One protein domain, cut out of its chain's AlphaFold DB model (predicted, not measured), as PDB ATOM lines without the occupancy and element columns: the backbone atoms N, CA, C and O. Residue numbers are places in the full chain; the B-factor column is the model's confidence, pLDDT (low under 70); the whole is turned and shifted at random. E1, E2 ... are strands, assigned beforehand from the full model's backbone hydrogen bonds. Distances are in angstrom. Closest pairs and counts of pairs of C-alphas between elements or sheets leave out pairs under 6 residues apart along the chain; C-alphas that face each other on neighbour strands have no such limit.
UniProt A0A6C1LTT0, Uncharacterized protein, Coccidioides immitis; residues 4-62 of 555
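What this domain is: This is residues 4 to 62 of the 555 residues of an uncharacterized protein of Coccidioides immitis (UniProt A0A6C1LTT0). There is little regular structure here: a small, twisted three-stranded sheet, with two long loops, residues 13 to 34 and 41 to 52, reaching beyond one end of it. The 59 printed residues, class all strand, hold 23 in E1, E2 and E3, in that chain order; the antiparallel sheet runs E1, E3, E2. It is only just compact, close to loose, with a radius of gyration of the C-alphas of 12.3 A and spans of 43 by 21 by 11 A.

How they stand to each other: Start at E1, residues 4 to 12, an edge strand antiparallel to E3, residues 53 to 60, at 159 degrees; look for N 9 and O 56, 2.9 A apart. E2, residues 35 to 40, makes a hairpin with E3 at 154 degrees; there N 35 and O 57 are 2.8 A apart.

Where its parts are: Find C-alpha 4 at (125.489, 103.917, 89.371); E1 runs 21.6 A, bending by 58 degrees at residue 7. E2 covers 14.9 A. E3 covers 22.5 A, ending at C-alpha 60, (125.705, 109.458, 89.914).

The domain as a whole: The C-alphas of Gly 20 and Tyr 62, the farthest apart, are 43.1 A apart. The printed part has no cut, and both links are long. Look for pLDDT under 70 at 24 residues, among them 10 to 24.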
ATOM      1  N   ASP A   4     126.684 104.473  88.755       64.56
ATOM      2  CA  ASP A   4     125.489 103.917  89.371       64.56
ATOM      3  C   ASP A   4     124.284 104.807  89.040       64.56
ATOM      4  O   ASP A   4     124.401 105.993  88.706       64.56
ATOM      5  N   TRP A   5     123.105 104.191  89.061       75.44
ATOM      6  CA  TRP A   5     121.839 104.865  88.809       75.44
ATOM      7  C   TRP A   5     121.097 105.006  90.127       75.44
ATOM      8  O   TRP A   5     120.740 104.009  90.755       75.44
ATOM      9  N   GLU A   6     120.852 106.244  90.529       72.81
ATOM     10  CA  GLU A   6     120.160 106.568  91.772       72.81
ATOM     11  C   GLU A   6     118.818 107.242  91.465       72.81
ATOM     12  O   GLU A   6     118.563 107.683  90.339       72.81
ATOM     13  N   ASP A   7     117.931 107.282  92.462       73.88
ATOM     14  CA  ASP A   7     116.605 107.907  92.369       73.88
ATOM     15  C   ASP A   7     115.793 107.468  91.135       73.88
ATOM     16  O   ASP A   7     115.170 108.273  90.444       73.88
ATOM     17  N   CYS A   8     115.809 106.166  90.840       79.44
ATOM     18  CA  CYS A   8     115.063 105.605  89.722       79.44
ATOM     19  C   CYS A   8     113.551 105.603  89.981       79.44
ATOM     20  O   CYS A   8     113.075 105.002  90.947       79.44
ATOM     21  N   PHE A   9     112.776 106.179  89.064       74.81
ATOM     22  CA  PHE A   9     111.315 106.117  89.078       74.81
ATOM     23  C   PHE A   9     110.759 105.745  87.701       74.81
ATOM     24  O   PHE A   9     111.321 106.057  86.650       74.81
ATOM     25  N   GLY A  10     109.622 105.053  87.713       68.25
ATOM     26  CA  GLY A  10     108.912 104.633  86.509       68.25
ATOM     27  C   GLY A  10     107.413 104.890  86.604       68.25
ATOM     28  O   GLY A  10     106.892 105.211  87.671       68.25
ATOM     29  N   ASN A  11     106.721 104.683  85.483       60.25
ATOM     30  CA  ASN A  11     105.259 104.770  85.353       60.25
ATOM     31  C   ASN A  11     104.661 106.172  85.507       60.25
ATOM     32  O   ASN A  11     103.546 106.317  86.008       60.25
ATOM     33  N   GLN A  12     105.376 107.200  85.060       61.66
ATOM     34  CA  GLN A  12     104.863 108.565  85.052       61.66
ATOM     35  C   GLN A  12     104.952 109.159  83.646       61.66
ATOM     36  O   GLN A  12     105.899 108.901  82.908       61.66
ATOM     37  N   ASN A  13     103.916 109.915  83.283       60.75
ATOM     38  CA  ASN A  13     103.790 110.568  81.987       60.75
ATOM     39  C   ASN A  13     104.495 111.924  82.061       60.75
ATOM     40  O   ASN A  13     103.993 112.837  82.718       60.75
ATOM     41  N   PHE A  14     105.655 112.044  81.419       60.50
ATOM     42  CA  PHE A  14     106.450 113.270  81.440       60.50
ATOM     43  C   PHE A  14     106.615 113.824  80.029       60.50
ATOM     44  O   PHE A  14     107.301 113.235  79.193       60.50
ATOM     45  N   GLY A  15     106.002 114.983  79.793       59.38
ATOM     46  CA  GLY A  15     106.151 115.768  78.576       59.38
ATOM     47  C   GLY A  15     104.956 116.701  78.326       59.38
ATOM     48  O   GLY A  15     103.982 116.706  79.084       59.38
ATOM     49  N   GLY A  16     105.089 117.570  77.322       56.03
ATOM     50  CA  GLY A  16     104.081 118.553  76.941       56.03
ATOM     51  C   GLY A  16     103.250 118.079  75.750       56.03
ATOM     52  O   GLY A  16     103.785 117.965  74.650       56.03
ATOM     53  N   GLY A  17     101.942 117.915  75.988       57.47
ATOM     54  CA  GLY A  17     100.917 117.412  75.063       57.47
ATOM     55  C   GLY A  17     101.204 117.592  73.570       57.47
ATOM     56  O   GLY A  17     101.141 118.706  73.044       57.47
ATOM     57  N   VAL A  18     101.422 116.488  72.854       58.69
ATOM     58  CA  VAL A  18     101.514 116.496  71.384       58.69
ATOM     59  C   VAL A  18     100.119 116.710  70.774       58.69
ATOM     60  O   VAL A  18      99.212 115.897  70.954       58.69
ATOM     61  N   SER A  19      99.921 117.800  70.021       55.97
ATOM     62  CA  SER A  19      98.603 118.130  69.456       55.97
ATOM     63  C   SER A  19      98.107 117.054  68.478       55.97
ATOM     64  O   SER A  19      98.809 116.722  67.521       55.97
ATOM     65  N   GLY A  20      96.878 116.566  68.671       62.75
ATOM     66  CA  GLY A  20      96.234 115.583  67.787       62.75
ATOM     67  C   GLY A  20      96.332 114.124  68.248       62.75
ATOM     68  O   GLY A  20      95.906 113.239  67.509       62.75
ATOM     69  N   GLN A  21      96.865 113.862  69.444       65.44
ATOM     70  CA  GLN A  21      96.891 112.528  70.051       65.44
ATOM     71  C   GLN A  21      95.799 112.359  71.117       65.44
ATOM     72  O   GLN A  21      95.225 113.338  71.587       65.44
ATOM     73  N   SER A  22      95.455 111.106  71.439       65.62
ATOM     74  CA  SER A  22      94.398 110.812  72.416       65.62
ATOM     75  C   SER A  22      94.808 111.236  73.825       65.62
ATOM     76  O   SER A  22      95.985 111.126  74.158       65.62
ATOM     77  N   ASP A  23      93.840 111.576  74.679       68.44
ATOM     78  CA  ASP A  23      94.068 111.901  76.100       68.44
ATOM     79  C   ASP A  23      94.774 110.776  76.890       68.44
ATOM     80  O   ASP A  23      95.289 111.002  77.982       68.44
ATOM     81  N   TYR A  24      94.807 109.560  76.334       69.31
ATOM     82  CA  TYR A  24      95.454 108.375  76.902       69.31
ATOM     83  C   TYR A  24      96.818 108.055  76.266       69.31
ATOM     84  O   TYR A  24      97.365 106.976  76.488       69.31
ATOM     85  N   PHE A  25      97.368 108.952  75.443       74.75
ATOM     86  CA  PHE A  25      98.717 108.791  74.906       74.75
ATOM     87  C   PHE A  25      99.761 108.991  76.011       74.75
ATOM     88  O   PHE A  25      99.634 109.896  76.841       74.75
ATOM     89  N   CYS A  26     100.808 108.163  76.009       76.56
ATOM     90  CA  CYS A  26     101.885 108.285  76.986       76.56
ATOM     91  C   CYS A  26     103.155 108.921  76.427       76.56
ATOM     92  O   CYS A  26     103.805 108.373  75.531       76.56
ATOM     93  N   GLU A  27     103.544 110.049  77.012       74.25
ATOM     94  CA  GLU A  27     104.773 110.752  76.682       74.25
ATOM     95  C   GLU A  27     105.962 110.141  77.420       74.25
ATOM     96  O   GLU A  27     106.026 110.095  78.648       74.25
ATOM     97  N   SER A  28     106.931 109.668  76.639       77.00
ATOM     98  CA  SER A  28     108.086 108.917  77.134       77.00
ATOM     99  C   SER A  28     109.266 109.811  77.534       77.00
ATOM    100  O   SER A  28     110.418 109.398  77.357       77.00
ATOM    101  N   GLY A  29     109.023 111.045  77.978       77.56
ATOM    102  CA  GLY A  29     110.067 111.966  78.435       77.56
ATOM    103  C   GLY A  29     110.584 111.627  79.834       77.56
ATOM    104  O   GLY A  29     110.041 110.761  80.513       77.56
ATOM    105  N   CYS A  30     111.647 112.297  80.265       79.00
ATOM    106  CA  CYS A  30     112.154 112.248  81.638       79.00
ATOM    107  C   CYS A  30     112.357 113.687  82.141       79.00
ATOM    108  O   CYS A  30     112.645 114.553  81.313       79.00
ATOM    109  N   PRO A  31     112.199 113.959  83.449       79.00
ATOM    110  CA  PRO A  31     112.511 115.261  84.042       79.00
ATOM    111  C   PRO A  31     113.957 115.727  83.810       79.00
ATOM    112  O   PRO A  31     114.860 114.902  83.637       79.00
ATOM    113  N   ASP A  32     114.151 117.051  83.852       68.50
ATOM    114  CA  ASP A  32     115.413 117.769  83.606       68.50
ATOM    115  C   ASP A  32     116.459 117.529  84.714       68.50
ATOM    116  O   ASP A  32     116.747 118.409  85.516       68.50
ATOM    117  N   ASP A  33     116.992 116.311  84.764       73.06
ATOM    118  CA  ASP A  33     118.120 115.819  85.585       73.06
ATOM    119  C   ASP A  33     118.203 114.280  85.601       73.06
ATOM    120  O   ASP A  33     119.114 113.704  86.201       73.06
ATOM    121  N   THR A  34     117.279 113.601  84.922       78.88
ATOM    122  CA  THR A  34     117.243 112.144  84.809       78.88
ATOM    123  C   THR A  34     117.381 111.689  83.363       78.88
ATOM    124  O   THR A  34     117.036 112.393  82.412       78.88
ATOM    125  N   ILE A  35     117.906 110.482  83.177       80.06
ATOM    126  CA  ILE A  35     118.101 109.860  81.869       80.06
ATOM    127  C   ILE A  35     117.127 108.696  81.728       80.06
ATOM    128  O   ILE A  35     116.936 107.904  82.652       80.06
ATOM    129  N   ARG A  36     116.526 108.570  80.541       84.25
ATOM    130  CA  ARG A  36     115.641 107.454  80.203       84.25
ATOM    131  C   ARG A  36     116.444 106.175  80.007       84.25
ATOM    132  O   ARG A  36     117.168 106.052  79.020       84.25
ATOM    133  N   LEU A  37     116.252 105.207  80.895       80.06
ATOM    134  CA  LEU A  37     116.887 103.890  80.807       80.06
ATOM    135  C   LEU A  37     115.968 102.827  80.194       80.06
ATOM    136  O   LEU A  37     116.449 101.823  79.678       80.06
ATOM    137  N   GLY A  38     114.650 103.043  80.217       77.44
ATOM    138  CA  GLY A  38     113.680 102.081  79.696       77.44
ATOM    139  C   GLY A  38     112.350 102.707  79.287       77.44
ATOM    140  O   GLY A  38     112.060 103.858  79.616       77.44
ATOM    141  N   MET A  39     111.548 101.938  78.545       81.56
ATOM    142  CA  MET A  39     110.200 102.316  78.116       81.56
ATOM    143  C   MET A  39     109.245 101.124  78.224       81.56
ATOM    144  O   MET A  39     109.546 100.049  77.703       81.56
ATOM    145  N   ASP A  40     108.081 101.326  78.838       77.12
ATOM    146  CA  ASP A  40     107.003 100.340  78.913       77.12
ATOM    147  C   ASP A  40     105.822 100.748  78.018       77.12
ATOM    148  O   ASP A  40     105.008 101.609  78.355       77.12
ATOM    149  N   THR A  41     105.732 100.103  76.854       71.12
ATOM    150  CA  THR A  41     104.635 100.270  75.880       71.12
ATOM    151  C   THR A  41     103.374  99.486  76.259       71.12
ATOM    152  O   THR A  41     102.336  99.628  75.610       71.12
ATOM    153  N   ARG A  42     103.447  98.626  77.282       70.62
ATOM    154  CA  ARG A  42     102.351  97.762  77.743       70.62
ATOM    155  C   ARG A  42     101.762  98.200  79.076       70.62
ATOM    156  O   ARG A  42     100.838  97.547  79.564       70.62
ATOM    157  N   ALA A  43     102.242  99.309  79.633       70.88
ATOM    158  CA  ALA A  43     101.641  99.923  80.798       70.88
ATOM    159  C   ALA A  43     100.139 100.140  80.563       70.88
ATOM    160  O   ALA A  43      99.708 100.600  79.502       70.88
ATOM    161  N   ARG A  44      99.328  99.801  81.572       69.31
ATOM    162  CA  ARG A  44      97.859  99.780  81.469       69.31
ATOM    163  C   ARG A  44      97.263 101.126  81.037       69.31
ATOM    164  O   ARG A  44      96.197 101.136  80.437       69.31
ATOM    165  N   SER A  45      97.947 102.229  81.336       68.38
ATOM    166  CA  SER A  45      97.561 103.591  80.954       68.38
ATOM    167  C   SER A  45      97.788 103.916  79.473       68.38
ATOM    168  O   SER A  45      97.111 104.795  78.962       68.38
ATOM    169  N   CYS A  46      98.700 103.213  78.793       69.25
ATOM    170  CA  CYS A  46      99.170 103.533  77.435       69.25
ATOM    171  C   CYS A  46      98.768 102.472  76.394       69.25
ATOM    172  O   CYS A  46      98.795 102.707  75.181       69.25
ATOM    173  N   PHE A  47      98.438 101.266  76.862       71.06
ATOM    174  CA  PHE A  47      98.201 100.107  76.011       71.06
ATOM    175  C   PHE A  47      97.010 100.330  75.066       71.06
ATOM    176  O   PHE A  47      95.885 100.543  75.505       71.06
ATOM    177  N   GLY A  48      97.264 100.260  73.756       69.81
ATOM    178  CA  GLY A  48      96.254 100.462  72.710       69.81
ATOM    179  C   GLY A  48      96.004 101.923  72.309       69.81
ATOM    180  O   GLY A  48      95.302 102.150  71.326       69.81
ATOM    181  N   HIS A  49      96.606 102.892  73.005       72.06
ATOM    182  CA  HIS A  49      96.411 104.334  72.775       72.06
ATOM    183  C   HIS A  49      97.658 105.055  72.225       72.06
ATOM    184  O   HIS A  49      97.557 106.179  71.736       72.06
ATOM    185  N   GLY A  50      98.811 104.376  72.217       71.81
ATOM    186  CA  GLY A  50     100.076 104.880  71.678       71.81
ATOM    187  C   GLY A  50     100.986 105.488  72.751       71.81
ATOM    188  O   GLY A  50     100.528 105.929  73.803       71.81
ATOM    189  N   GLY A  51     102.295 105.492  72.480       76.12
ATOM    190  CA  GLY A  51     103.309 105.974  73.424       76.12
ATOM    191  C   GLY A  51     103.813 104.900  74.398       76.12
ATOM    192  O   GLY A  51     103.521 103.711  74.237       76.12
ATOM    193  N   ALA A  52     104.616 105.310  75.383       77.75
ATOM    194  CA  ALA A  52     105.179 104.429  76.413       77.75
ATOM    195  C   ALA A  52     105.515 105.202  77.692       77.75
ATOM    196  O   ALA A  52     105.998 106.331  77.615       77.75
ATOM    197  N   ASN A  53     105.354 104.571  78.855       81.38
ATOM    198  CA  ASN A  53     105.870 105.134  80.102       81.38
ATOM    199  C   ASN A  53     107.394 105.021  80.125       81.38
ATOM    200  O   ASN A  53     107.939 103.960  79.818       81.38
ATOM    201  N   SER A  54     108.086 106.087  80.504       82.38
ATOM    202  CA  SER A  54     109.535 106.074  80.686       82.38
ATOM    203  C   SER A  54     109.922 105.537  82.067       82.38
ATOM    204  O   SER A  54     109.187 105.649  83.051       82.38
ATOM    205  N   PHE A  55     111.102 104.923  82.121       84.00
ATOM    206  CA  PHE A  55     111.829 104.635  83.351       84.00
ATOM    207  C   PHE A  55     113.065 105.530  83.375       84.00
ATOM    208  O   PHE A  55     113.904 105.440  82.469       84.00
ATOM    209  N   CYS A  56     113.138 106.415  84.365       85.06
ATOM    210  CA  CYS A  56     114.116 107.494  84.445       85.06
ATOM    211  C   CYS A  56     114.943 107.349  85.725       85.06
ATOM    212  O   CYS A  56     114.381 107.076  86.782       85.06
ATOM    213  N   CYS A  57     116.257 107.551  85.633       82.88
ATOM    214  CA  CYS A  57     117.155 107.563  86.793       82.88
ATOM    215  C   CYS A  57     118.126 108.737  86.717       82.88
ATOM    216  O   CYS A  57     118.474 109.185  85.619       82.88
ATOM    217  N   ARG A  58     118.609 109.208  87.866       84.06
ATOM    218  CA  ARG A  58     119.665 110.220  87.935       84.06
ATOM    219  C   ARG A  58     121.036 109.525  87.840       84.06
ATOM    220  O   ARG A  58     121.268 108.561  88.572       84.06
ATOM    221  N   PRO A  59     121.945 109.960  86.948       74.94
ATOM    222  CA  PRO A  59     123.306 109.430  86.925       74.94
ATOM    223  C   PRO A  59     124.094 109.948  88.136       74.94
ATOM    224  O   PRO A  59     124.231 111.165  88.284       74.94
ATOM    225  N   SER A  60     124.662 109.064  88.963       68.31
ATOM    226  CA  SER A  60     125.705 109.458  89.914       68.31
ATOM    227  C   SER A  60     127.077 109.264  89.258       68.31
ATOM    228  O   SER A  60     127.458 108.182  88.811       68.31
ATOM    229  N   LEU A  61     127.807 110.370  89.095       60.06
ATOM    230  CA  LEU A  61     129.171 110.370  88.569       60.06
ATOM    231  C   LEU A  61     130.119 110.647  89.728       60.06
ATOM    232  O   LEU A  61     130.093 111.734  90.303       60.06
ATOM    233  N   TYR A  62     130.991 109.693  90.030       52.94
ATOM    234  CA  TYR A  62     132.125 109.918  90.914       52.94
ATOM    235  C   TYR A  62     133.431 109.894  90.112       52.94
ATOM    236  O   TYR A  62     133.552 109.240  89.073       52.94
TER     237      TYR A  62